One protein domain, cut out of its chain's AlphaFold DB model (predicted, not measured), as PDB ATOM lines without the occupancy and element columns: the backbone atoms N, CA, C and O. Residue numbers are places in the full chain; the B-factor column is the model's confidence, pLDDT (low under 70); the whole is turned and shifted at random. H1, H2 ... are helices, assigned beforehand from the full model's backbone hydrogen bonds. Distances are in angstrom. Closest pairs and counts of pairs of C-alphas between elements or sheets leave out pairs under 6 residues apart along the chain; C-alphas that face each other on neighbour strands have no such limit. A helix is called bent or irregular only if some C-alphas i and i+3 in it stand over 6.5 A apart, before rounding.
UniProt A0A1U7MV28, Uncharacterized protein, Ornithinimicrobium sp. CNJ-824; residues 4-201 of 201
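AT A GLANCE: This is residues 4 to 201 of the 201 residues of an uncharacterized protein of Ornithinimicrobium sp. CNJ-824 (UniProt A0A1U7MV28). Four helices, H1, H3, H4 and H6, form a loosely assembled up-and-down bundle of two close pairs, H1 with H3 and H4 with H6; a long helical hairpin, H7 and H8, packs on it through H7, with H8 beyond. H2 crosses the first residues of H3, and the long loop of residues 96 to 111 leads to the short H5 beside residues 89 to 93 of H4. The printed part has 198 residues with eight named helices, H1 to H8 in chain order, and no named strand, an all-helix domain. It is compact, with a radius of gyration of the C-alphas of 17.7 A, and spans 52 by 47 by 30 A.

IN THESE COORDINATES: H1, residues 4 to 23, begins with C-alpha 4 at (147.963, 165.404, 119.323) and is 29.9 A long; it is only just irregular, with C-alphas 4 and 7 at 6.9 A. H2 is residues 28 to 41. H3, residues 50 to 69, is 28.3 A long, and H4, residues 75 to 95, 29.6 A. H5 is residues 112 to 115 and H6 residues 118 to 133. H7, residues 137 to 161, is 35.9 A long. H8, residues 167 to 199, is the longest at 48.0 A, ending with C-alpha 199 at (138.929, 178.080, 102.726).

HOW THE PARTS SIT: In the bundle, each helix runs against the one before it. H1 touches H3 at a shallow tilt of 19 degrees, closest at the C-alphas of Gly 20 and Gly 58, 4.0 A. H3 and H4 form a hairpin at 37 degrees, only just steep; the C-alphas of Leu 67 and Ala 78 come closest, 5.3 A. H4 touches H6 at 32 degrees, a shallow tilt, with the C-alphas of Gly 79 and Gly 124 closest at 3.9 A. H2 touches H3 about perpendicular, at 81 degrees, closest at the C-alphas of His 35 and Pro 50, 5.1 A. H5 touches H4, closest at the C-alphas of Tyr 93 and Val 114, 6.2 A. H7 touches H4 at a steep tilt of 63 degrees, closest at the C-alphas of Ile 77 and Val 143, 4.4 A. H7 and H8 form a hairpin at 21 degrees, closest at the C-alphas of Ala 144 and Arg 184, 4.9 A; H8 is apart from H3 and H4. Every O i to N i+4 pair is within hydrogen-bond range in H3, H4 and H7; the counts are 15 of 16 in H1, 9 of 10 in H2, 11 of 12 in H6 and 28 of 29 in H8, and H5 is too short for such a pair.

THE WHOLE: The C-alphas farthest apart, those of Gly 165 and Arg 201, are 54.8 A apart. The printed part has no cut; the link from H4 to H5, 16 residues, is long. Residues 163 to 168, of which 167 and 168 belong to H8, stand free. Mean pLDDT of the printed part is 71.4, and residues 130 to 201 are under 70.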
ATOM      1  N   THR A   4     148.132 166.564 120.217       83.00
ATOM      2  CA  THR A   4     147.963 165.404 119.323       83.00
ATOM      3  C   THR A   4     149.153 165.165 118.385       83.00
ATOM      4  O   THR A   4     149.272 164.081 117.824       83.00
ATOM      5  N   HIS A   5     150.057 166.139 118.219       84.44
ATOM      6  CA  HIS A   5     151.242 166.013 117.356       84.44
ATOM      7  C   HIS A   5     152.426 165.395 118.096       84.44
ATOM      8  O   HIS A   5     153.371 164.945 117.452       84.44
ATOM      9  N   VAL A   6     152.392 165.382 119.432       84.56
ATOM     10  CA  VAL A   6     153.516 164.949 120.271       84.56
ATOM     11  C   VAL A   6     153.910 163.496 119.993       84.56
ATOM     12  O   VAL A   6     155.096 163.276 119.758       84.56
ATOM     13  N   PRO A   7     152.988 162.512 119.926       87.94
ATOM     14  CA  PRO A   7     153.379 161.132 119.648       87.94
ATOM     15  C   PRO A   7     154.037 160.979 118.274       87.94
ATOM     16  O   PRO A   7     155.083 160.342 118.160       87.94
ATOM     17  N   LEU A   8     153.463 161.607 117.243       88.00
ATOM     18  CA  LEU A   8     153.972 161.540 115.871       88.00
ATOM     19  C   LEU A   8     155.357 162.187 115.762       88.00
ATOM     20  O   LEU A   8     156.300 161.583 115.266       88.00
ATOM     21  N   ARG A   9     155.511 163.400 116.293       88.75
ATOM     22  CA  ARG A   9     156.790 164.114 116.285       88.75
ATOM     23  C   ARG A   9     157.870 163.411 117.095       88.75
ATOM     24  O   ARG A   9     159.013 163.365 116.651       88.75
ATOM     25  N   LEU A  10     157.521 162.856 118.253       90.75
ATOM     26  CA  LEU A  10     158.477 162.177 119.117       90.75
ATOM     27  C   LEU A  10     158.959 160.872 118.485       90.75
ATOM     28  O   LEU A  10     160.162 160.650 118.394       90.75
ATOM     29  N   THR A  11     158.037 160.036 118.004       91.19
ATOM     30  CA  THR A  11     158.382 158.746 117.390       91.19
ATOM     31  C   THR A  11     159.138 158.922 116.078       91.19
ATOM     32  O   THR A  11     160.232 158.375 115.930       91.19
ATOM     33  N   THR A  12     158.620 159.733 115.152       90.56
ATOM     34  CA  THR A  12     159.281 159.992 113.868       90.56
ATOM     35  C   THR A  12     160.596 160.743 114.067       90.56
ATOM     36  O   THR A  12     161.612 160.358 113.493       90.56
ATOM     37  N   GLY A  13     160.618 161.766 114.923       89.25
ATOM     38  CA  GLY A  13     161.821 162.545 115.202       89.25
ATOM     39  C   GLY A  13     162.938 161.705 115.817       89.25
ATOM     40  O   GLY A  13     164.061 161.729 115.317       89.25
ATOM     41  N   ALA A  14     162.636 160.903 116.843       90.94
ATOM     42  CA  ALA A  14     163.622 160.028 117.478       90.94
ATOM     43  C   ALA A  14     164.164 158.971 116.505       90.94
ATOM     44  O   ALA A  14     165.372 158.730 116.469       90.94
ATOM     45  N   PHE A  15     163.291 158.378 115.684       90.81
ATOM     46  CA  PHE A  15     163.698 157.394 114.684       90.81
ATOM     47  C   PHE A  15     164.640 157.999 113.634       90.81
ATOM     48  O   PHE A  15     165.695 157.426 113.360       90.81
ATOM     49  N   ILE A  16     164.309 159.179 113.097       88.81
ATOM     50  CA  ILE A  16     165.139 159.862 112.093       88.81
ATOM     51  C   ILE A  16     166.486 160.295 112.698       88.81
ATOM     52  O   ILE A  16     167.521 160.089 112.070       88.81
ATOM     53  N   VAL A  17     166.520 160.818 113.932       88.00
ATOM     54  CA  VAL A  17     167.797 161.151 114.598       88.00
ATOM     55  C   VAL A  17     168.667 159.907 114.778       88.00
ATOM     56  O   VAL A  17     169.860 159.945 114.476       88.00
ATOM     57  N   ASN A  18     168.091 158.797 115.244       89.69
ATOM     58  CA  ASN A  18     168.829 157.548 115.419       89.69
ATOM     59  C   ASN A  18     169.384 157.021 114.085       89.69
ATOM     60  O   ASN A  18     170.540 156.599 114.004       89.69
ATOM     61  N   SER A  19     168.573 157.096 113.031       88.12
ATOM     62  CA  SER A  19     168.980 156.770 111.665       88.12
ATOM     63  C   SER A  19     170.168 157.630 111.210       88.12
ATOM     64  O   SER A  19     171.179 157.088 110.758       88.12
ATOM     65  N   GLY A  20     170.108 158.948 111.416       83.00
ATOM     66  CA  GLY A  20     171.179 159.865 111.027       83.00
ATOM     67  C   GLY A  20     172.475 159.627 111.805       83.00
ATOM     68  O   GLY A  20     173.549 159.560 111.213       83.00
ATOM     69  N   LEU A  21     172.386 159.394 113.119       83.00
ATOM     70  CA  LEU A  21     173.543 159.033 113.950       83.00
ATOM     71  C   LEU A  21     174.188 157.713 113.519       83.00
ATOM     72  O   LEU A  21     175.407 157.571 113.608       83.00
ATOM     73  N   THR A  22     173.383 156.757 113.055       87.81
ATOM     74  CA  THR A  22     173.882 155.490 112.508       87.81
ATOM     75  C   THR A  22     174.628 155.731 111.197       87.81
ATOM     76  O   THR A  22     175.737 155.231 111.034       87.81
ATOM     77  N   LYS A  23     174.095 156.582 110.307       83.94
ATOM     78  CA  LYS A  23     174.762 156.964 109.050       83.94
ATOM     79  C   LYS A  23     176.085 157.694 109.277       83.94
ATOM     80  O   LYS A  23     177.047 157.433 108.571       83.94
ATOM     81  N   LEU A  24     176.187 158.541 110.303       79.12
ATOM     82  CA  LEU A  24     177.456 159.194 110.656       79.12
ATOM     83  C   LEU A  24     178.548 158.214 111.123       79.12
ATOM     84  O   LEU A  24     179.722 158.575 111.122       79.12
ATOM     85  N   LYS A  25     178.166 157.000 111.533       82.94
ATOM     86  CA  LYS A  25     179.072 155.918 111.948       82.94
ATOM     87  C   LYS A  25     179.248 154.841 110.871       82.94
ATOM     88  O   LYS A  25     179.872 153.824 111.159       82.94
ATOM     89  N   ALA A  26     178.678 155.038 109.684       85.00
ATOM     90  CA  ALA A  26     178.801 154.094 108.585       85.00
ATOM     91  C   ALA A  26     180.272 153.931 108.179       85.00
ATOM     92  O   ALA A  26     181.045 154.895 108.186       85.00
ATOM     93  N   ASP A  27     180.646 152.703 107.838       88.19
ATOM     94  CA  ASP A  27     181.953 152.403 107.275       88.19
ATOM     95  C   ASP A  27     182.023 152.795 105.789       88.19
ATOM     96  O   ASP A  27     181.073 153.308 105.190       88.19
ATOM     97  N   GLN A  28     183.204 152.604 105.205       86.62
ATOM     98  CA  GLN A  28     183.484 152.968 103.820       86.62
ATOM     99  C   GLN A  28     182.570 152.213 102.838       86.62
ATOM    100  O   GLN A  28     182.055 152.821 101.902       86.62
ATOM    101  N   GLU A  29     182.331 150.921 103.080       89.62
ATOM    102  CA  GLU A  29     181.514 150.058 102.222       89.62
ATOM    103  C   GLU A  29     180.041 150.485 102.242       89.62
ATOM    104  O   GLU A  29     179.441 150.706 101.189       89.62
ATOM    105  N   ALA A  30     179.474 150.713 103.431       87.31
ATOM    106  CA  ALA A  30     178.114 151.222 103.566       87.31
ATOM    107  C   ALA A  30     177.958 152.613 102.927       87.31
ATOM    108  O   ALA A  30     176.936 152.900 102.294       87.31
ATOM    109  N   ALA A  31     178.973 153.477 103.050       88.12
ATOM    110  CA  ALA A  31     178.962 154.794 102.424       88.12
ATOM    111  C   ALA A  31     178.993 154.711 100.890       88.12
ATOM    112  O   ALA A  31     178.259 155.451 100.230       88.12
ATOM    113  N   GLU A  32     179.803 153.817 100.321       90.88
ATOM    114  CA  GLU A  32     179.873 153.553  98.879       90.88
ATOM    115  C   GLU A  32     178.564 152.986  98.340       90.88
ATOM    116  O   GLU A  32     178.064 153.467  97.324       90.88
ATOM    117  N   GLN A  33     177.954 152.035  99.050       89.25
ATOM    118  CA  GLN A  33     176.670 151.466  98.656       89.25
ATOM    119  C   GLN A  33     175.559 152.526  98.655       89.25
ATOM    120  O   GLN A  33     174.817 152.656  97.677       89.25
ATOM    121  N   MET A  34     175.461 153.323  99.723       88.19
ATOM    122  CA  MET A  34     174.473 154.402  99.820       88.19
ATOM    123  C   MET A  34     174.676 155.472  98.745       88.19
ATOM    124  O   MET A  34     173.711 155.917  98.123       88.19
ATOM    125  N   HIS A  35     175.922 155.891  98.521       89.19
ATOM    126  CA  HIS A  35     176.254 156.882  97.502       89.19
ATOM    127  C   HIS A  35     176.003 156.363  96.089       89.19
ATOM    128  O   HIS A  35     175.446 157.099  95.275       89.19
ATOM    129  N   GLY A  36     176.354 155.107  95.805       88.00
ATOM    130  CA  GLY A  36     176.112 154.470  94.514       88.00
ATOM    131  C   GLY A  36     174.624 154.397  94.195       88.00
ATOM    132  O   GLY A  36     174.208 154.755  93.091       88.00
ATOM    133  N   TRP A  37     173.805 154.033  95.184       85.44
ATOM    134  CA  TRP A  37     172.357 154.029  95.018       85.44
ATOM    135  C   TRP A  37     171.803 155.440  94.788       85.44
ATOM    136  O   TRP A  37     171.134 155.679  93.780       85.44
ATOM    137  N   ALA A  38     172.159 156.409  95.634       84.38
ATOM    138  CA  ALA A  38     171.682 157.784  95.496       84.38
ATOM    139  C   ALA A  38     172.132 158.443  94.182       84.38
ATOM    140  O   ALA A  38     171.345 159.128  93.533       84.38
ATOM    141  N   SER A  39     173.371 158.206  93.754       86.81
ATOM    142  CA  SER A  39     173.949 158.760  92.524       86.81
ATOM    143  C   SER A  39     173.382 158.139  91.247       86.81
ATOM    144  O   SER A  39     173.488 158.743  90.174       86.81
ATOM    145  N   SER A  40     172.790 156.942  91.341       84.81
ATOM    146  CA  SER A  40     172.093 156.312  90.215       84.81
ATOM    147  C   SER A  40     170.817 157.071  89.839       84.81
ATOM    148  O   SER A  40     170.517 157.208  88.655       84.81
ATOM    149  N   VAL A  41     170.129 157.632  90.839       82.25
ATOM    150  CA  VAL A  41     168.880 158.384  90.671       82.25
ATOM    151  C   VAL A  41     169.130 159.887  90.563       82.25
ATOM    152  O   VAL A  41     168.578 160.560  89.696       82.25
ATOM    153  N   TYR A  42     169.983 160.425  91.431       79.19
ATOM    154  CA  TYR A  42     170.280 161.847  91.528       79.19
ATOM    155  C   TYR A  42     171.719 162.103  91.061       79.19
ATOM    156  O   TYR A  42     172.652 162.085  91.870       79.19
ATOM    157  N   PRO A  43     171.939 162.385  89.761       79.31
ATOM    158  CA  PRO A  43     173.283 162.512  89.198       79.31
ATOM    159  C   PRO A  43     174.095 163.662  89.810       79.31
ATOM    160  O   PRO A  43     175.318 163.645  89.719       79.31
ATOM    161  N   VAL A  44     173.438 164.615  90.481       78.50
ATOM    162  CA  VAL A  44     174.071 165.704  91.243       78.50
ATOM    163  C   VAL A  44     175.022 165.205  92.338       78.50
ATOM    164  O   VAL A  44     175.947 165.922  92.711       78.50
ATOM    165  N   PHE A  45     174.841 163.978  92.840       79.50
ATOM    166  CA  PHE A  45     175.710 163.415  93.873       79.50
ATOM    167  C   PHE A  45     176.915 162.648  93.320       79.50
ATOM    168  O   PHE A  45     177.817 162.349  94.099       79.50
ATOM    169  N   LYS A  46     177.001 162.388  92.005       82.06
ATOM    170  CA  LYS A  46     178.077 161.572  91.402       82.06
ATOM    171  C   LYS A  46     179.484 162.093  91.696       82.06
ATOM    172  O   LYS A  46     180.383 161.295  91.932       82.06
ATOM    173  N   ASP A  47     179.652 163.412  91.720       81.50
ATOM    174  CA  ASP A  47     180.952 164.059  91.945       81.50
ATOM    175  C   ASP A  47     181.307 164.207  93.439       81.50
ATOM    176  O   ASP A  47     182.398 164.661  93.790       81.50
ATOM    177  N   MET A  48     180.388 163.845  94.340       79.94
ATOM    178  CA  MET A  48     180.605 163.882  95.785       79.94
ATOM    179  C   MET A  48     181.287 162.596  96.252       79.94
ATOM    180  O   MET A  48     180.965 161.507  95.786       79.94
ATOM    181  N   LYS A  49     182.207 162.690  97.218       81.00
ATOM    182  CA  LYS A  49     182.789 161.482  97.817       81.00
ATOM    183  C   LYS A  49     181.713 160.725  98.609       81.00
ATOM    184  O   LYS A  49     180.965 161.372  99.345       81.00
ATOM    185  N   PRO A  50     181.695 159.382  98.577       86.69
ATOM    186  CA  PRO A  50     180.720 158.587  99.321       86.69
ATOM    187  C   PRO A  50     180.648 158.907 100.820       86.69
ATOM    188  O   PRO A  50     179.565 159.044 101.387       86.69
ATOM    189  N   ALA A  51     181.800 159.111 101.462       80.44
ATOM    190  CA  ALA A  51     181.868 159.486 102.873       80.44
ATOM    191  C   ALA A  51     181.265 160.876 103.154       80.44
ATOM    192  O   ALA A  51     180.625 161.075 104.186       80.44
ATOM    193  N   ASP A  52     181.445 161.832 102.239       79.81
ATOM    194  CA  ASP A  52     180.904 163.187 102.381       79.81
ATOM    195  C   ASP A  52     179.387 163.189 102.150       79.81
ATOM    196  O   ASP A  52     178.655 163.827 102.907       79.81
ATOM    197  N   PHE A  53     178.905 162.401 101.182       84.19
ATOM    198  CA  PHE A  53     177.477 162.176 100.952       84.19
ATOM    199  C   PHE A  53     176.794 161.560 102.175       84.19
ATOM    200  O   PHE A  53     175.775 162.062 102.644       84.19
ATOM    201  N   THR A  54     177.380 160.506 102.739       85.31
ATOM    202  CA  THR A  54     176.821 159.813 103.905       85.31
ATOM    203  C   THR A  54     176.784 160.712 105.141       85.31
ATOM    204  O   THR A  54     175.796 160.710 105.879       85.31
ATOM    205  N   LYS A  55     177.806 161.559 105.333       78.88
ATOM    206  CA  LYS A  55     177.798 162.594 106.376       78.88
ATOM    207  C   LYS A  55     176.714 163.637 106.137       78.88
ATOM    208  O   LYS A  55     175.971 163.953 107.062       78.88
ATOM    209  N   LEU A  56     176.604 164.150 104.912       81.50
ATOM    210  CA  LEU A  56     175.577 165.115 104.529       81.50
ATOM    211  C   LEU A  56     174.173 164.566 104.802       81.50
ATOM    212  O   LEU A  56     173.362 165.243 105.434       81.50
ATOM    213  N   LEU A  57     173.912 163.325 104.394       81.75
ATOM    214  CA  LEU A  57     172.638 162.658 104.636       81.75
ATOM    215  C   LEU A  57     172.382 162.457 106.135       81.75
ATOM    216  O   LEU A  57     171.293 162.763 106.615       81.75
ATOM    217  N   GLY A  58     173.392 162.015 106.892       77.19
ATOM    218  CA  GLY A  58     173.296 161.848 108.342       77.19
ATOM    219  C   GLY A  58     172.969 163.154 109.076       77.19
ATOM    220  O   GLY A  58     172.080 163.177 109.927       77.19
ATOM    221  N   TYR A  59     173.623 164.263 108.714       79.31
ATOM    222  CA  TYR A  59     173.307 165.583 109.267       79.31
ATOM    223  C   TYR A  59     171.922 166.080 108.851       79.31
ATOM    224  O   TYR A  59     171.221 166.662 109.679       79.31
ATOM    225  N   GLY A  60     171.507 165.828 107.606       78.62
ATOM    226  CA  GLY A  60     170.163 166.148 107.128       78.62
ATOM    227  C   GLY A  60     169.082 165.435 107.940       78.62
ATOM    228  O   GLY A  60     168.142 166.074 108.412       78.62
ATOM    229  N   GLU A  61     169.258 164.137 108.191       86.56
ATOM    230  CA  GLU A  61     168.354 163.354 109.036       86.56
ATOM    231  C   GLU A  61     168.314 163.885 110.469       86.56
ATOM    232  O   GLU A  61     167.238 164.163 110.995       86.56
ATOM    233  N   ILE A  62     169.469 164.126 111.093       80.69
ATOM    234  CA  ILE A  62     169.512 164.697 112.446       80.69
ATOM    235  C   ILE A  62     168.817 166.061 112.488       80.69
ATOM    236  O   ILE A  62     168.081 166.333 113.433       80.69
ATOM    237  N   GLY A  63     168.997 166.900 111.465       84.50
ATOM    238  CA  GLY A  63     168.330 168.194 111.349       84.50
ATOM    239  C   GLY A  63     166.806 168.064 111.294       84.50
ATOM    240  O   GLY A  63     166.108 168.683 112.097       84.50
ATOM    241  N   VAL A  64     166.280 167.218 110.404       85.62
ATOM    242  CA  VAL A  64     164.830 166.958 110.296       85.62
ATOM    243  C   VAL A  64     164.284 166.359 111.594       85.62
ATOM    244  O   VAL A  64     163.252 166.799 112.103       85.62
ATOM    245  N   GLY A  65     164.995 165.395 112.174       86.19
ATOM    246  CA  GLY A  65     164.620 164.772 113.435       86.19
ATOM    247  C   GLY A  65     164.615 165.762 114.605       86.19
ATOM    248  O   GLY A  65     163.672 165.779 115.394       86.19
ATOM    249  N   ALA A  66     165.598 166.662 114.679       84.00
ATOM    250  CA  ALA A  66     165.644 167.730 115.673       84.00
ATOM    251  C   ALA A  66     164.485 168.723 115.502       84.00
ATOM    252  O   ALA A  66     163.864 169.105 116.494       84.00
ATOM    253  N   LEU A  67     164.133 169.093 114.264       85.62
ATOM    254  CA  LEU A  67     162.970 169.947 113.991       85.62
ATOM    255  C   LEU A  67     161.660 169.318 114.484       85.62
ATOM    256  O   LEU A  67     160.767 170.033 114.941       85.62
ATOM    257  N   LEU A  68     161.535 167.991 114.412       86.44
ATOM    258  CA  LEU A  68     160.375 167.274 114.939       86.44
ATOM    259  C   LEU A  68     160.382 167.226 116.473       86.44
ATOM    260  O   LEU A  68     159.344 167.473 117.088       86.44
ATOM    261  N   LEU A  69     161.533 166.945 117.089       86.44
ATOM    262  CA  LEU A  69     161.656 166.787 118.541       86.44
ATOM    263  C   LEU A  69     161.545 168.106 119.311       86.44
ATOM    264  O   LEU A  69     161.050 168.116 120.438       86.44
ATOM    265  N   LEU A  70     161.992 169.221 118.731       84.69
ATOM    266  CA  LEU A  70     162.015 170.504 119.424       84.69
ATOM    267  C   LEU A  70     160.603 171.111 119.535       84.69
ATOM    268  O   LEU A  70     159.972 171.427 118.521       84.69
ATOM    269  N   PRO A  71     160.097 171.357 120.761       80.06
ATOM    270  CA  PRO A  71     158.749 171.885 120.958       80.06
ATOM    271  C   PRO A  71     158.582 173.341 120.522       80.06
ATOM    272  O   PRO A  71     157.463 173.779 120.246       80.06
ATOM    273  N   THR A  72     159.690 174.076 120.429       79.94
ATOM    274  CA  THR A  72     159.752 175.460 119.948       79.94
ATOM    275  C   THR A  72     159.553 175.572 118.437       79.94
ATOM    276  O   THR A  72     159.236 176.655 117.951       79.94
ATOM    277  N   VAL A  73     159.696 174.473 117.687       78.00
ATOM    278  CA  VAL A  73     159.553 174.466 116.228       78.00
ATOM    279  C   VAL A  73     158.074 174.323 115.846       78.00
ATOM    280  O   VAL A  73     157.444 173.318 116.206       78.00
ATOM    281  N   PRO A  74     157.496 175.262 115.074       82.44
ATOM    282  CA  PRO A  74     156.110 175.184 114.612       82.44
ATOM    283  C   PRO A  74     155.793 173.891 113.843       82.44
ATOM    284  O   PRO A  74     156.636 173.391 113.094       82.44
ATOM    285  N   SER A  75     154.566 173.364 114.003       83.69
ATOM    286  CA  SER A  75     154.051 172.167 113.296       83.69
ATOM    287  C   SER A  75     154.230 172.260 111.789       83.69
ATOM    288  O   SER A  75     154.764 171.323 111.200       83.69
ATOM    289  N   ALA A  76     153.928 173.431 111.227       81.19
ATOM    290  CA  ALA A  76     154.156 173.761 109.828       81.19
ATOM    291  C   ALA A  76     155.594 173.461 109.376       81.19
ATOM    292  O   ALA A  76     155.797 172.691 108.445       81.19
ATOM    293  N   ILE A  77     156.592 174.014 110.076       81.75
ATOM    294  CA  ILE A  77     158.007 173.913 109.694       81.75
ATOM    295  C   ILE A  77     158.486 172.468 109.716       81.75
ATOM    296  O   ILE A  77     159.036 171.987 108.728       81.75
ATOM    297  N   ALA A  78     158.269 171.764 110.829       85.12
ATOM    298  CA  ALA A  78     158.730 170.382 110.918       85.12
ATOM    299  C   ALA A  78     157.957 169.466 109.960       85.12
ATOM    300  O   ALA A  78     158.538 168.536 109.413       85.12
ATOM    301  N   GLY A  79     156.668 169.746 109.733       87.12
ATOM    302  CA  GLY A  79     155.854 169.046 108.745       87.12
ATOM    303  C   GLY A  79     156.382 169.239 107.330       87.12
ATOM    304  O   GLY A  79     156.620 168.258 106.639       87.12
ATOM    305  N   GLY A  80     156.664 170.480 106.932       86.50
ATOM    306  CA  GLY A  80     157.241 170.802 105.628       86.50
ATOM    307  C   GLY A  80     158.620 170.174 105.420       86.50
ATOM    308  O   GLY A  80     158.857 169.565 104.381       86.50
ATOM    309  N   ALA A  81     159.501 170.242 106.423       84.81
ATOM    310  CA  ALA A  81     160.809 169.591 106.372       84.81
ATOM    311  C   ALA A  81     160.686 168.064 106.228       84.81
ATOM    312  O   ALA A  81     161.364 167.466 105.394       84.81
ATOM    313  N   LEU A  82     159.784 167.438 106.993       87.88
ATOM    314  CA  LEU A  82     159.520 166.003 106.911       87.88
ATOM    315  C   LEU A  82     158.896 165.605 105.564       87.88
ATOM    316  O   LEU A  82     159.283 164.586 105.001       87.88
ATOM    317  N   THR A  83     157.978 166.408 105.021       87.62
ATOM    318  CA  THR A  83     157.387 166.188 103.695       87.62
ATOM    319  C   THR A  83     158.438 166.285 102.601       87.62
ATOM    320  O   THR A  83     158.488 165.401 101.756       87.62
ATOM    321  N   ALA A  84     159.288 167.314 102.620       84.81
ATOM    322  CA  ALA A  84     160.357 167.469 101.638       84.81
ATOM    323  C   ALA A  84     161.350 166.299 101.704       84.81
ATOM    324  O   ALA A  84     161.700 165.721 100.677       84.81
ATOM    325  N   PHE A  85     161.743 165.899 102.918       86.38
ATOM    326  CA  PHE A  85     162.605 164.740 103.138       86.38
ATOM    327  C   PHE A  85     161.961 163.442 102.625       86.38
ATOM    328  O   PHE A  85     162.556 162.734 101.814       86.38
ATOM    329  N   GLY A  86     160.718 163.164 103.025       86.50
ATOM    330  CA  GLY A  86     159.971 161.991 102.572       86.50
ATOM    331  C   GLY A  86     159.743 161.978 101.059       86.50
ATOM    332  O   GLY A  86     159.855 160.930 100.435       86.50
ATOM    333  N   ALA A  87     159.485 163.134 100.443       85.88
ATOM    334  CA  ALA A  87     159.301 163.246  98.999       85.88
ATOM    335  C   ALA A  87     160.595 162.930  98.236       85.88
ATOM    336  O   ALA A  87     160.536 162.273  97.201       85.88
ATOM    337  N   GLY A  88     161.761 163.321  98.764       83.31
ATOM    338  CA  GLY A  88     163.058 162.930  98.206       83.31
ATOM    339  C   GLY A  88     163.286 161.413  98.232       83.31
ATOM    340  O   GLY A  88     163.779 160.848  97.253       83.31
ATOM    341  N   LEU A  89     162.869 160.741  99.313       85.00
ATOM    342  CA  LEU A  89     162.938 159.279  99.439       85.00
ATOM    343  C   LEU A  89     161.952 158.572  98.501       85.00
ATOM    344  O   LEU A  89     162.333 157.645  97.790       85.00
ATOM    345  N   VAL A  90     160.706 159.051  98.424       84.69
ATOM    346  CA  VAL A  90     159.702 158.530  97.481       84.69
ATOM    347  C   VAL A  90     160.143 158.749  96.033       84.69
ATOM    348  O   VAL A  90     160.005 157.850  95.208       84.69
ATOM    349  N   GLY A  91     160.728 159.906  95.721       84.06
ATOM    350  CA  GLY A  91     161.328 160.174  94.418       84.06
ATOM    351  C   GLY A  91     162.441 159.179  94.094       84.06
ATOM    352  O   GLY A  91     162.503 158.682  92.973       84.06
ATOM    353  N   MET A  92     163.262 158.811  95.079       82.50
ATOM    354  CA  MET A  92     164.287 157.786  94.896       82.50
ATOM    355  C   MET A  92     163.677 156.411  94.605       82.50
ATOM    356  O   MET A  92     164.120 155.742  93.676       82.50
ATOM    357  N   TYR A  93     162.628 156.022  95.334       81.50
ATOM    358  CA  TYR A  93     161.875 154.789  95.088       81.50
ATOM    359  C   TYR A  93     161.307 154.725  93.662       81.50
ATOM    360  O   TYR A  93     161.544 153.744  92.961       81.50
ATOM    361  N   LEU A  94     160.618 155.777  93.211       85.38
ATOM    362  CA  LEU A  94     159.963 155.808  91.896       85.38
ATOM    363  C   LEU A  94     160.952 155.827  90.725       85.38
ATOM    364  O   LEU A  94     160.632 155.345  89.644       85.38
ATOM    365  N   ASN A  95     162.142 156.397  90.921       83.12
ATOM    366  CA  ASN A  95     163.149 156.518  89.865       83.12
ATOM    367  C   ASN A  95     164.215 155.410  89.908       83.12
ATOM    368  O   ASN A  95     165.048 155.345  89.006       83.12
ATOM    369  N   THR A  96     164.218 154.543  90.929       81.94
ATOM    370  CA  THR A  96     165.138 153.398  90.986       81.94
ATOM    371  C   THR A  96     164.605 152.269  90.094       81.94
ATOM    372  O   THR A  96     163.514 151.753  90.358       81.94
ATOM    373  N   PRO A  97     165.358 151.824  89.069       77.56
ATOM    374  CA  PRO A  97     164.933 150.716  88.215       77.56
ATOM    375  C   PRO A  97     164.686 149.432  89.022       77.56
ATOM    376  O   PRO A  97     165.492 149.073  89.875       77.56
ATOM    377  N   GLY A  98     163.582 148.727  88.746       81.12
ATOM    378  CA  GLY A  98     163.237 147.450  89.396       81.12
ATOM    379  C   GLY A  98     162.480 147.561  90.728       81.12
ATOM    380  O   GLY A  98     162.019 146.548  91.258       81.12
ATOM    381  N   MET A  99     162.287 148.774  91.256       82.81
ATOM    382  CA  MET A  99     161.556 148.994  92.514       82.81
ATOM    383  C   MET A  99     160.041 149.118  92.319       82.81
ATOM    384  O   MET A  99     159.275 148.797  93.230       82.81
ATOM    385  N   THR A 100     159.598 149.529  91.133       85.50
ATOM    386  CA  THR A 100     158.185 149.611  90.752       85.50
ATOM    387  C   THR A 100     157.815 148.496  89.774       85.50
ATOM    388  O   THR A 100     158.646 148.064  88.976       85.50
ATOM    389  N   GLN A 101     156.566 148.037  89.821       84.25
ATOM    390  CA  GLN A 101     155.985 147.151  88.808       84.25
ATOM    391  C   GLN A 101     155.888 147.870  87.449       84.25
ATOM    392  O   GLN A 101     156.195 149.059  87.342       84.25
ATOM    393  N   ASP A 102     155.409 147.166  86.419       80.12
ATOM    394  CA  ASP A 102     155.267 147.683  85.045       80.12
ATOM    395  C   ASP A 102     154.401 148.957  84.936       80.12
ATOM    396  O   ASP A 102     154.441 149.657  83.928       80.12
ATOM    397  N   ASP A 103     153.618 149.273  85.971       81.50
ATOM    398  CA  ASP A 103     152.805 150.488  86.056       81.50
ATOM    399  C   ASP A 103     153.547 151.722  86.596       81.50
ATOM    400  O   ASP A 103     152.978 152.813  86.621       81.50
ATOM    401  N   GLY A 104     154.793 151.560  87.051       76.25
ATOM    402  CA  GLY A 104     155.638 152.645  87.548       76.25
ATOM    403  C   GLY A 104     155.247 153.214  88.917       76.25
ATOM    404  O   GLY A 104     155.812 154.227  89.321       76.25
ATOM    405  N   ILE A 105     154.294 152.609  89.641       81.38
ATOM    406  CA  ILE A 105     153.812 153.136  90.937       81.38
ATOM    407  C   ILE A 105     153.840 152.070  92.029       81.38
ATOM    408  O   ILE A 105     154.295 152.343  93.145       81.38
ATOM    409  N   ARG A 106     153.321 150.869  91.753       84.50
ATOM    410  CA  ARG A 106     153.200 149.831  92.784       84.50
ATOM    411  C   ARG A 106     154.561 149.208  93.077       84.50
ATOM    412  O   ARG A 106     155.300 148.939  92.133       84.50
ATOM    413  N   PRO A 107     154.884 148.918  94.348       87.25
ATOM    414  CA  PRO A 107     156.177 148.344  94.679       87.25
ATOM    415  C   PRO A 107     156.284 146.906  94.176       87.25
ATOM    416  O   PRO A 107     155.314 146.138  94.194       87.25
ATOM    417  N   THR A 108     157.485 146.535  93.745       87.12
ATOM    418  CA  THR A 108     157.899 145.133  93.642       87.12
ATOM    419  C   THR A 108     158.185 144.575  95.043       87.12
ATOM    420  O   THR A 108     158.122 145.291  96.051       87.12
ATOM    421  N   GLN A 109     158.516 143.285  95.140       82.88
ATOM    422  CA  GLN A 109     158.916 142.704  96.428       82.88
ATOM    423  C   GLN A 109     160.159 143.392  97.008       82.88
ATOM    424  O   GLN A 109     160.235 143.616  98.213       82.88
ATOM    425  N   GLU A 110     161.088 143.797  96.146       78.31
ATOM    426  CA  GLU A 110     162.285 144.541  96.534       78.31
ATOM    427  C   GLU A 110     161.947 145.995  96.913       78.31
ATOM    428  O   GLU A 110     162.388 146.495  97.950       78.31
ATOM    429  N   GLY A 111     161.060 146.645  96.149       78.94
ATOM    430  CA  GLY A 111     160.636 148.028  96.390       78.94
ATOM    431  C   GLY A 111     159.802 148.241  97.650       78.94
ATOM    432  O   GLY A 111     159.718 149.364  98.145       78.94
ATOM    433  N   THR A 112     159.219 147.187  98.226       83.38
ATOM    434  CA  THR A 112     158.348 147.298  99.410       83.38
ATOM    435  C   THR A 112     159.084 147.870 100.627       83.38
ATOM    436  O   THR A 112     158.514 148.656 101.387       83.38
ATOM    437  N   ALA A 113     160.369 147.542 100.799       77.12
ATOM    438  CA  ALA A 113     161.171 148.039 101.917       77.12
ATOM    439  C   ALA A 113     161.469 149.549 101.834       77.12
ATOM    440  O   ALA A 113     161.691 150.174 102.875       77.12
ATOM    441  N   VAL A 114     161.450 150.117 100.621       76.69
ATOM    442  CA  VAL A 114     161.714 151.538 100.337       76.69
ATOM    443  C   VAL A 114     160.406 152.329 100.229       76.69
ATOM    444  O   VAL A 114     160.303 153.448 100.720       76.69
ATOM    445  N   ALA A 115     159.351 151.730  99.673       78.69
ATOM    446  CA  ALA A 115     158.048 152.370  99.488       78.69
ATOM    447  C   ALA A 115     157.386 152.832 100.801       78.69
ATOM    448  O   ALA A 115     156.573 153.758 100.782       78.69
ATOM    449  N   LYS A 116     157.755 152.243 101.952       81.44
ATOM    450  CA  LYS A 116     157.308 152.686 103.292       81.44
ATOM    451  C   LYS A 116     157.603 154.174 103.563       81.44
ATOM    452  O   LYS A 116     156.895 154.799 104.354       81.44
ATOM    453  N   ASP A 117     158.581 154.725 102.836       83.38
ATOM    454  CA  ASP A 117     158.914 156.142 102.650       83.38
ATOM    455  C   ASP A 117     157.683 157.068 102.599       83.38
ATOM    456  O   ASP A 117     157.639 158.165 103.165       83.38
ATOM    457  N   VAL A 118     156.628 156.585 101.933       83.31
ATOM    458  CA  VAL A 118     155.381 157.317 101.684       83.31
ATOM    459  C   VAL A 118     154.654 157.732 102.968       83.31
ATOM    460  O   VAL A 118     153.979 158.764 102.998       83.31
ATOM    461  N   TRP A 119     154.820 156.985 104.063       88.81
ATOM    462  CA  TRP A 119     154.218 157.342 105.347       88.81
ATOM    463  C   TRP A 119     154.842 158.604 105.946       88.81
ATOM    464  O   TRP A 119     154.136 159.361 106.612       88.81
ATOM    465  N   LEU A 120     156.121 158.889 105.668       88.62
ATOM    466  CA  LEU A 120     156.773 160.126 106.114       88.62
ATOM    467  C   LEU A 120     156.197 161.345 105.394       88.62
ATOM    468  O   LEU A 120     155.969 162.375 106.027       88.62
ATOM    469  N   VAL A 121     155.882 161.213 104.102       87.81
ATOM    470  CA  VAL A 121     155.189 162.262 103.337       87.81
ATOM    471  C   VAL A 121     153.815 162.540 103.943       87.81
ATOM    472  O   VAL A 121     153.489 163.697 104.209       87.81
ATOM    473  N   GLY A 122     153.038 161.490 104.231       87.25
ATOM    474  CA  GLY A 122     151.725 161.616 104.870       87.25
ATOM    475  C   GLY A 122     151.791 162.236 106.271       87.25
ATOM    476  O   GLY A 122     151.005 163.132 106.594       87.25
ATOM    477  N   ALA A 123     152.759 161.821 107.091       89.62
ATOM    478  CA  ALA A 123     152.997 162.388 108.417       89.62
ATOM    479  C   ALA A 123     153.398 163.870 108.339       89.62
ATOM    480  O   ALA A 123     152.840 164.700 109.058       89.62
ATOM    481  N   GLY A 124     154.317 164.218 107.435       86.88
ATOM    482  CA  GLY A 124     154.749 165.593 107.205       86.88
ATOM    483  C   GLY A 124     153.601 166.488 106.744       86.88
ATOM    484  O   GLY A 124     153.374 167.545 107.334       86.88
ATOM    485  N   LEU A 125     152.801 166.020 105.779       87.00
ATOM    486  CA  LEU A 125     151.636 166.751 105.282       87.00
ATOM    487  C   LEU A 125     150.588 166.923 106.378       87.00
ATOM    488  O   LEU A 125     150.032 168.005 106.512       87.00
ATOM    489  N   THR A 126     150.373 165.916 107.225       87.50
ATOM    490  CA  THR A 126     149.461 166.022 108.375       87.50
ATOM    491  C   THR A 126     149.892 167.130 109.340       87.50
ATOM    492  O   THR A 126     149.059 167.919 109.796       87.50
ATOM    493  N   LEU A 127     151.194 167.224 109.634       84.56
ATOM    494  CA  LEU A 127     151.756 168.273 110.487       84.56
ATOM    495  C   LEU A 127     151.702 169.656 109.812       84.56
ATOM    496  O   LEU A 127     151.405 170.650 110.480       84.56
ATOM    497  N   ALA A 128     151.960 169.718 108.502       80.88
ATOM    498  CA  ALA A 128     151.976 170.951 107.720       80.88
ATOM    499  C   ALA A 128     150.568 171.523 107.501       80.88
ATOM    500  O   ALA A 128     150.312 172.693 107.793       80.88
ATOM    501  N   MET A 129     149.630 170.682 107.059       78.62
ATOM    502  CA  MET A 129     148.256 171.061 106.734       78.62
ATOM    503  C   MET A 129     147.464 171.487 107.967       78.62
ATOM    504  O   MET A 129     146.688 172.427 107.880       78.62
ATOM    505  N   GLN A 130     147.679 170.895 109.145       67.94
ATOM    506  CA  GLN A 130     146.987 171.372 110.353       67.94
ATOM    507  C   GLN A 130     147.392 172.800 110.744       67.94
ATOM    508  O   GLN A 130     146.557 173.559 111.234       67.94
ATOM    509  N   SER A 131     148.635 173.209 110.475       61.56
ATOM    510  CA  SER A 131     149.047 174.610 110.632       61.56
ATOM    511  C   SER A 131     148.436 175.526 109.572       61.56
ATOM    512  O   SER A 131     148.207 176.699 109.843       61.56
ATOM    513  N   PHE A 132     148.154 174.990 108.390       55.97
ATOM    514  CA  PHE A 132     147.566 175.710 107.270       55.97
ATOM    515  C   PHE A 132     146.055 175.932 107.437       55.97
ATOM    516  O   PHE A 132     145.575 177.049 107.272       55.97
ATOM    517  N   LEU A 133     145.328 174.906 107.894       59.00
ATOM    518  CA  LEU A 133     143.923 175.013 108.299       59.00
ATOM    519  C   LEU A 133     143.731 175.910 109.533       59.00
ATOM    520  O   LEU A 133     142.655 176.466 109.717       59.00
ATOM    521  N   SER A 134     144.770 176.092 110.358       55.88
ATOM    522  CA  SER A 134     144.730 177.010 111.507       55.88
ATOM    523  C   SER A 134     144.826 178.492 111.111       55.88
ATOM    524  O   SER A 134     144.771 179.344 111.993       55.88
ATOM    525  N   GLY A 135     144.948 178.802 109.812       58.16
ATOM    526  CA  GLY A 135     144.860 180.150 109.263       58.16
ATOM    527  C   GLY A 135     146.017 181.051 109.683       58.16
ATOM    528  O   GLY A 135     146.016 181.620 110.765       58.16
ATOM    529  N   THR A 136     147.006 181.228 108.811       51.03
ATOM    530  CA  THR A 136     147.737 182.495 108.628       51.03
ATOM    531  C   THR A 136     148.808 182.303 107.563       51.03
ATOM    532  O   THR A 136     149.590 181.362 107.592       51.03
ATOM    533  N   LYS A 137     148.892 183.276 106.667       51.91
ATOM    534  CA  LYS A 137     150.038 183.685 105.833       51.91
ATOM    535  C   LYS A 137     151.406 183.409 106.500       51.91
ATOM    536  O   LYS A 137     152.334 182.931 105.861       51.91
ATOM    537  N   HIS A 138     151.478 183.591 107.821       51.97
ATOM    538  CA  HIS A 138     152.635 183.295 108.669       51.97
ATOM    539  C   HIS A 138     153.037 181.814 108.744       51.97
ATOM    540  O   HIS A 138     154.213 181.526 108.929       51.97
ATOM    541  N   ALA A 139     152.114 180.860 108.593       51.94
ATOM    542  CA  ALA A 139     152.433 179.435 108.527       51.94
ATOM    543  C   ALA A 139     153.130 179.077 107.206       51.94
ATOM    544  O   ALA A 139     154.106 178.332 107.230       51.94
ATOM    545  N   ALA A 140     152.684 179.644 106.081       52.66
ATOM    546  CA  ALA A 140     153.349 179.492 104.785       52.66
ATOM    547  C   ALA A 140     154.736 180.160 104.792       52.66
ATOM    548  O   ALA A 140     155.726 179.526 104.433       52.66
ATOM    549  N   GLU A 141     154.841 181.381 105.326       53.75
ATOM    550  CA  GLU A 141     156.121 182.078 105.521       53.75
ATOM    551  C   GLU A 141     157.085 181.333 106.455       53.75
ATOM    552  O   GLU A 141     158.302 181.356 106.238       53.75
ATOM    553  N   ALA A 142     156.550 180.682 107.494       56.91
ATOM    554  CA  ALA A 142     157.306 179.873 108.439       56.91
ATOM    555  C   ALA A 142     157.796 178.578 107.789       56.91
ATOM    556  O   ALA A 142     158.971 178.260 107.931       56.91
ATOM    557  N   VAL A 143     156.944 177.853 107.053       52.38
ATOM    558  CA  VAL A 143     157.341 176.659 106.279       52.38
ATOM    559  C   VAL A 143     158.442 177.026 105.300       52.38
ATOM    560  O   VAL A 143     159.504 176.414 105.321       52.38
ATOM    561  N   ALA A 144     158.227 178.074 104.511       54.53
ATOM    562  CA  ALA A 144     159.189 178.524 103.527       54.53
ATOM    563  C   ALA A 144     160.501 178.971 104.209       54.53
ATOM    564  O   ALA A 144     161.583 178.540 103.822       54.53
ATOM    565  N   GLY A 145     160.430 179.758 105.292       52.50
ATOM    566  CA  GLY A 145     161.606 180.170 106.074       52.50
ATOM    567  C   GLY A 145     162.329 179.014 106.767       52.50
ATOM    568  O   GLY A 145     163.551 179.034 106.882       52.50
ATOM    569  N   GLY A 146     161.601 177.981 107.182       54.75
ATOM    570  CA  GLY A 146     162.143 176.771 107.785       54.75
ATOM    571  C   GLY A 146     162.839 175.861 106.778       54.75
ATOM    572  O   GLY A 146     163.882 175.301 107.099       54.75
ATOM    573  N   VAL A 147     162.323 175.771 105.547       49.59
ATOM    574  CA  VAL A 147     162.975 175.072 104.428       49.59
ATOM    575  C   VAL A 147     164.265 175.796 104.029       49.59
ATOM    576  O   VAL A 147     165.297 175.146 103.878       49.59
ATOM    577  N   THR A 148     164.267 177.134 103.970       50.91
ATOM    578  CA  THR A 148     165.485 177.931 103.733       50.91
ATOM    579  C   THR A 148     166.471 177.855 104.900       50.91
ATOM    580  O   THR A 148     167.674 177.770 104.681       50.91
ATOM    581  N   GLY A 149     165.990 177.846 106.145       46.75
ATOM    582  CA  GLY A 149     166.823 177.707 107.341       46.75
ATOM    583  C   GLY A 149     167.454 176.319 107.457       46.75
ATOM    584  O   GLY A 149     168.634 176.209 107.776       46.75
ATOM    585  N   ALA A 150     166.705 175.264 107.125       47.25
ATOM    586  CA  ALA A 150     167.219 173.902 107.036       47.25
ATOM    587  C   ALA A 150     168.232 173.772 105.890       47.25
ATOM    588  O   ALA A 150     169.319 173.253 106.121       47.25
ATOM    589  N   ALA A 151     167.933 174.322 104.705       45.59
ATOM    590  CA  ALA A 151     168.861 174.404 103.572       45.59
ATOM    591  C   ALA A 151     170.144 175.187 103.923       45.59
ATOM    592  O   ALA A 151     171.247 174.772 103.579       45.59
ATOM    593  N   GLY A 152     170.021 176.287 104.668       44.19
ATOM    594  CA  GLY A 152     171.141 177.091 105.156       44.19
ATOM    595  C   GLY A 152     171.961 176.391 106.240       44.19
ATOM    596  O   GLY A 152     173.184 176.517 106.252       44.19
ATOM    597  N   ALA A 153     171.323 175.612 107.116       44.88
ATOM    598  CA  ALA A 153     171.994 174.819 108.142       44.88
ATOM    599  C   ALA A 153     172.749 173.625 107.540       44.88
ATOM    600  O   ALA A 153     173.894 173.385 107.922       44.88
ATOM    601  N   VAL A 154     172.170 172.924 106.553       42.56
ATOM    602  CA  VAL A 154     172.891 171.866 105.820       42.56
ATOM    603  C   VAL A 154     174.006 172.454 104.957       42.56
ATOM    604  O   VAL A 154     175.107 171.915 104.966       42.56
ATOM    605  N   ALA A 155     173.793 173.601 104.300       43.91
ATOM    606  CA  ALA A 155     174.843 174.293 103.553       43.91
ATOM    607  C   ALA A 155     175.987 174.754 104.471       43.91
ATOM    608  O   ALA A 155     177.153 174.553 104.140       43.91
ATOM    609  N   SER A 156     175.661 175.289 105.654       39.75
ATOM    610  CA  SER A 156     176.645 175.706 106.662       39.75
ATOM    611  C   SER A 156     177.410 174.518 107.252       39.75
ATOM    612  O   SER A 156     178.623 174.598 107.439       39.75
ATOM    613  N   GLY A 157     176.729 173.392 107.491       41.62
ATOM    614  CA  GLY A 157     177.348 172.136 107.924       41.62
ATOM    615  C   GLY A 157     178.294 171.548 106.873       41.62
ATOM    616  O   GLY A 157     179.393 171.112 107.212       41.62
ATOM    617  N   VAL A 158     177.927 171.624 105.587       38.25
ATOM    618  CA  VAL A 158     178.785 171.227 104.456       38.25
ATOM    619  C   VAL A 158     180.008 172.138 104.334       38.25
ATOM    620  O   VAL A 158     181.115 171.638 104.161       38.25
ATOM    621  N   THR A 159     179.859 173.457 104.496       47.31
ATOM    622  CA  THR A 159     181.009 174.383 104.516       47.31
ATOM    623  C   THR A 159     181.881 174.254 105.762       47.31
ATOM    624  O   THR A 159     183.065 174.554 105.700       47.31
ATOM    625  N   GLY A 160     181.332 173.799 106.891       37.81
ATOM    626  CA  GLY A 160     182.120 173.500 108.089       37.81
ATOM    627  C   GLY A 160     182.961 172.228 107.941       37.81
ATOM    628  O   GLY A 160     184.050 172.143 108.502       37.81
ATOM    629  N   ALA A 161     182.478 171.257 107.160       38.38
ATOM    630  CA  ALA A 161     183.178 170.005 106.873       38.38
ATOM    631  C   ALA A 161     184.162 170.108 105.686       38.38
ATOM    632  O   ALA A 161     185.150 169.375 105.648       38.38
ATOM    633  N   VAL A 162     183.934 171.027 104.739       35.94
ATOM    634  CA  VAL A 162     184.851 171.333 103.629       35.94
ATOM    635  C   VAL A 162     185.702 172.543 104.010       35.94
ATOM    636  O   VAL A 162     185.244 173.677 103.943       35.94
ATOM    637  N   GLY A 163     186.943 172.282 104.426       37.19
ATOM    638  CA  GLY A 163     187.889 173.272 104.944       37.19
ATOM    639  C   GLY A 163     187.852 174.644 104.254       37.19
ATOM    640  O   GLY A 163     187.956 174.762 103.033       37.19
ATOM    641  N   SER A 164     187.732 175.670 105.099       35.06
ATOM    642  CA  SER A 164     187.859 177.102 104.818       35.06
ATOM    643  C   SER A 164     189.031 177.391 103.868       35.06
ATOM    644  O   SER A 164     190.190 177.358 104.275       35.06
ATOM    645  N   GLY A 165     188.758 177.618 102.580       36.59
ATOM    646  CA  GLY A 165     189.833 177.900 101.621       36.59
ATOM    647  C   GLY A 165     189.443 178.195 100.172       36.59
ATOM    648  O   GLY A 165     190.281 178.696  99.429       36.59
ATOM    649  N   SER A 166     188.205 177.940  99.727       42.12
ATOM    650  CA  SER A 166     187.831 178.147  98.318       42.12
ATOM    651  C   SER A 166     186.792 179.253  98.134       42.12
ATOM    652  O   SER A 166     185.593 179.051  98.315       42.12
ATOM    653  N   HIS A 167     187.253 180.413  97.663       40.78
ATOM    654  CA  HIS A 167     186.445 181.582  97.274       40.78
ATOM    655  C   HIS A 167     185.312 181.253  96.269       40.78
ATOM    656  O   HIS A 167     184.342 182.003  96.136       40.78
ATOM    657  N   LYS A 168     185.426 180.124  95.553       40.56
ATOM    658  CA  LYS A 168     184.429 179.613  94.598       40.56
ATOM    659  C   LYS A 168     183.265 178.896  95.296       40.56
ATOM    660  O   LYS A 168     182.129 179.018  94.843       40.56
ATOM    661  N   ALA A 169     183.533 178.210  96.411       39.56
ATOM    662  CA  ALA A 169     182.513 177.552  97.227       39.56
ATOM    663  C   ALA A 169     181.616 178.583  97.929       39.56
ATOM    664  O   ALA A 169     180.402 178.430  97.934       39.56
ATOM    665  N   GLU A 170     182.185 179.692  98.408       39.59
ATOM    666  CA  GLU A 170     181.417 180.774  99.040       39.59
ATOM    667  C   GLU A 170     180.455 181.468  98.055       39.59
ATOM    668  O   GLU A 170     179.314 181.774  98.400       39.59
ATOM    669  N   LYS A 171     180.875 181.660  96.793       46.38
ATOM    670  CA  LYS A 171     179.988 182.145  95.719       46.38
ATOM    671  C   LYS A 171     178.893 181.137  95.373       46.38
ATOM    672  O   LYS A 171     177.752 181.546  95.179       46.38
ATOM    673  N   GLY A 172     179.227 179.845  95.316       39.94
ATOM    674  CA  GLY A 172     178.255 178.774  95.091       39.94
ATOM    675  C   GLY A 172     177.195 178.725  96.191       39.94
ATOM    676  O   GLY A 172     176.009 178.683  95.888       39.94
ATOM    677  N   VAL A 173     177.612 178.842  97.454       41.97
ATOM    678  CA  VAL A 173     176.724 178.889  98.625       41.97
ATOM    679  C   VAL A 173     175.851 180.139  98.612       41.97
ATOM    680  O   VAL A 173     174.647 180.026  98.794       41.97
ATOM    681  N   LYS A 174     176.406 181.323  98.324       46.94
ATOM    682  CA  LYS A 174     175.608 182.553  98.173       46.94
ATOM    683  C   LYS A 174     174.580 182.446  97.041       46.94
ATOM    684  O   LYS A 174     173.452 182.894  97.215       46.94
ATOM    685  N   GLY A 175     174.937 181.819  95.919       43.22
ATOM    686  CA  GLY A 175     174.010 181.557  94.813       43.22
ATOM    687  C   GLY A 175     172.894 180.580  95.193       43.22
ATOM    688  O   GLY A 175     171.732 180.833  94.894       43.22
ATOM    689  N   LEU A 176     173.231 179.514  95.922       40.41
ATOM    690  CA  LEU A 176     172.270 178.545  96.455       40.41
ATOM    691  C   LEU A 176     171.340 179.169  97.500       40.41
ATOM    692  O   LEU A 176     170.148 178.893  97.492       40.41
ATOM    693  N   LEU A 177     171.864 180.046  98.358       42.78
ATOM    694  CA  LEU A 177     171.079 180.800  99.338       42.78
ATOM    695  C   LEU A 177     170.129 181.796  98.664       42.78
ATOM    696  O   LEU A 177     168.988 181.914  99.096       42.78
ATOM    697  N   SER A 178     170.566 182.470  97.594       47.44
ATOM    698  CA  SER A 178     169.705 183.354  96.794       47.44
ATOM    699  C   SER A 178     168.599 182.564  96.099       47.44
ATOM    700  O   SER A 178     167.430 182.890  96.243       47.44
ATOM    701  N   SER A 179     168.949 181.464  95.430       42.75
ATOM    702  CA  SER A 179     167.975 180.595  94.764       42.75
ATOM    703  C   SER A 179     166.991 179.960  95.754       42.75
ATOM    704  O   SER A 179     165.809 179.839  95.451       42.75
ATOM    705  N   ALA A 180     167.446 179.613  96.962       42.94
ATOM    706  CA  ALA A 180     166.584 179.123  98.032       42.94
ATOM    707  C   ALA A 180     165.683 180.218  98.622       42.94
ATOM    708  O   ALA A 180     164.612 179.901  99.134       42.94
ATOM    709  N   HIS A 181     166.098 181.487  98.574       49.22
ATOM    710  CA  HIS A 181     165.277 182.626  98.980       49.22
ATOM    711  C   HIS A 181     164.195 182.948  97.939       49.22
ATOM    712  O   HIS A 181     163.058 183.227  98.309       49.22
ATOM    713  N   ASP A 182     164.510 182.831  96.651       54.06
ATOM    714  CA  ASP A 182     163.529 183.022  95.578       54.06
ATOM    715  C   ASP A 182     162.521 181.860  95.551       54.06
ATOM    716  O   ASP A 182     161.312 182.077  95.566       54.06
ATOM    717  N   ALA A 183     163.000 180.617  95.681       46.72
ATOM    718  CA  ALA A 183     162.139 179.440  95.821       46.72
ATOM    719  C   ALA A 183     161.276 179.481  97.097       46.72
ATOM    720  O   ALA A 183     160.172 178.940  97.117       46.72
ATOM    721  N   ARG A 184     161.759 180.131  98.168       51.25
ATOM    722  CA  ARG A 184     160.979 180.391  99.386       51.25
ATOM    723  C   ARG A 184     159.783 181.290  99.090       51.25
ATOM    724  O   ARG A 184     158.696 180.997  99.580       51.25
ATOM    725  N   ALA A 185     159.996 182.380  98.357       53.84
ATOM    726  CA  ALA A 185     158.945 183.340  98.040       53.84
ATOM    727  C   ALA A 185     157.859 182.695  97.166       53.84
ATOM    728  O   ALA A 185     156.697 182.683  97.562       53.84
ATOM    729  N   ASP A 186     158.257 182.027  96.078       53.84
ATOM    730  CA  ASP A 186     157.324 181.345  95.170       53.84
ATOM    731  C   ASP A 186     156.526 180.237  95.874       53.84
ATOM    732  O   ASP A 186     155.315 180.098  95.683       53.84
ATOM    733  N   LEU A 187     157.183 179.442  96.727       46.56
ATOM    734  CA  LEU A 187     156.512 178.384  97.483       46.56
ATOM    735  C   LEU A 187     155.545 178.963  98.526       46.56
ATOM    736  O   LEU A 187     154.470 178.402  98.736       46.56
ATOM    737  N   ALA A 188     155.911 180.069  99.181       53.59
ATOM    738  CA  ALA A 188     155.046 180.737 100.148       53.59
ATOM    739  C   ALA A 188     153.780 181.289  99.480       53.59
ATOM    740  O   ALA A 188     152.692 181.078 100.019       53.59
ATOM    741  N   ASP A 189     153.911 181.912  98.307       59.97
ATOM    742  CA  ASP A 189     152.779 182.442  97.542       59.97
ATOM    743  C   ASP A 189     151.879 181.319  97.014       59.97
ATOM    744  O   ASP A 189     150.667 181.347  97.218       59.97
ATOM    745  N   THR A 190     152.463 180.256  96.451       59.84
ATOM    746  CA  THR A 190     151.700 179.098  95.948       59.84
ATOM    747  C   THR A 190     150.919 178.406  97.067       59.84
ATOM    748  O   THR A 190     149.770 177.992  96.892       59.84
ATOM    749  N   LEU A 191     151.534 178.278  98.245       49.12
ATOM    750  CA  LEU A 191     150.859 177.746  99.421       49.12
ATOM    751  C   LEU A 191     149.788 178.723  99.917       49.12
ATOM    752  O   LEU A 191     148.694 178.282 100.231       49.12
ATOM    753  N   ALA A 192     150.031 180.032  99.962       57.78
ATOM    754  CA  ALA A 192     149.007 180.997 100.367       57.78
ATOM    755  C   ALA A 192     147.758 180.938  99.461       57.78
ATOM    756  O   ALA A 192     146.640 180.888  99.979       57.78
ATOM    757  N   ASP A 193     147.947 180.838  98.144       63.28
ATOM    758  CA  ASP A 193     146.866 180.693  97.162       63.28
ATOM    759  C   ASP A 193     146.088 179.382  97.336       63.28
ATOM    760  O   ASP A 193     144.854 179.362  97.302       63.28
ATOM    761  N   LEU A 194     146.793 178.276  97.594       52.53
ATOM    762  CA  LEU A 194     146.158 176.991  97.885       52.53
ATOM    763  C   LEU A 194     145.312 177.063  99.173       52.53
ATOM    764  O   LEU A 194     144.258 176.433  99.255       52.53
ATOM    765  N   ALA A 195     145.742 177.851 100.166       53.81
ATOM    766  CA  ALA A 195     145.022 178.050 101.428       53.81
ATOM    767  C   ALA A 195     143.723 178.799 101.199       53.81
ATOM    768  O   ALA A 195     142.660 178.355 101.634       53.81
ATOM    769  N   ASP A 196     143.815 179.912 100.480       61.78
ATOM    770  CA  ASP A 196     142.668 180.753 100.175       61.78
ATOM    771  C   ASP A 196     141.646 179.986  99.321       61.78
ATOM    772  O   ASP A 196     140.440 180.046  99.573       61.78
ATOM    773  N   SER A 197     142.123 179.155  98.383       66.50
ATOM    774  CA  SER A 197     141.270 178.284  97.571       66.50
ATOM    775  C   SER A 197     140.590 177.159  98.362       66.50
ATOM    776  O   SER A 197     139.525 176.710  97.935       66.50
ATOM    777  N   LEU A 198     141.190 176.657  99.445       47.12
ATOM    778  CA  LEU A 198     140.601 175.599 100.276       47.12
ATOM    779  C   LEU A 198     139.635 176.150 101.330       47.12
ATOM    780  O   LEU A 198     138.698 175.455 101.698       47.12
ATOM    781  N   VAL A 199     139.833 177.390 101.785       56.34
ATOM    782  CA  VAL A 199     138.929 178.080 102.726       56.34
ATOM    783  C   VAL A 199     137.671 178.616 102.031       56.34
ATOM    784  O   VAL A 199     136.619 178.709 102.657       56.34
ATOM    785  N   LYS A 200     137.757 178.980 100.745       59.69
ATOM    786  CA  LYS A 200     136.621 179.495  99.954       59.69
ATOM    787  C   LYS A 200     135.706 178.415  99.351       59.69
ATOM    788  O   LYS A 200     134.744 178.781  98.675       59.69
ATOM    789  N   ARG A 201     135.998 177.126  99.549       47.81
ATOM    790  CA  ARG A 201     135.122 176.007  99.151       47.81
ATOM    791  C   ARG A 201     134.275 175.539 100.324       47.81
ATOM    792  O   ARG A 201     133.116 175.164 100.054       47.81
TER     793      ARG A 201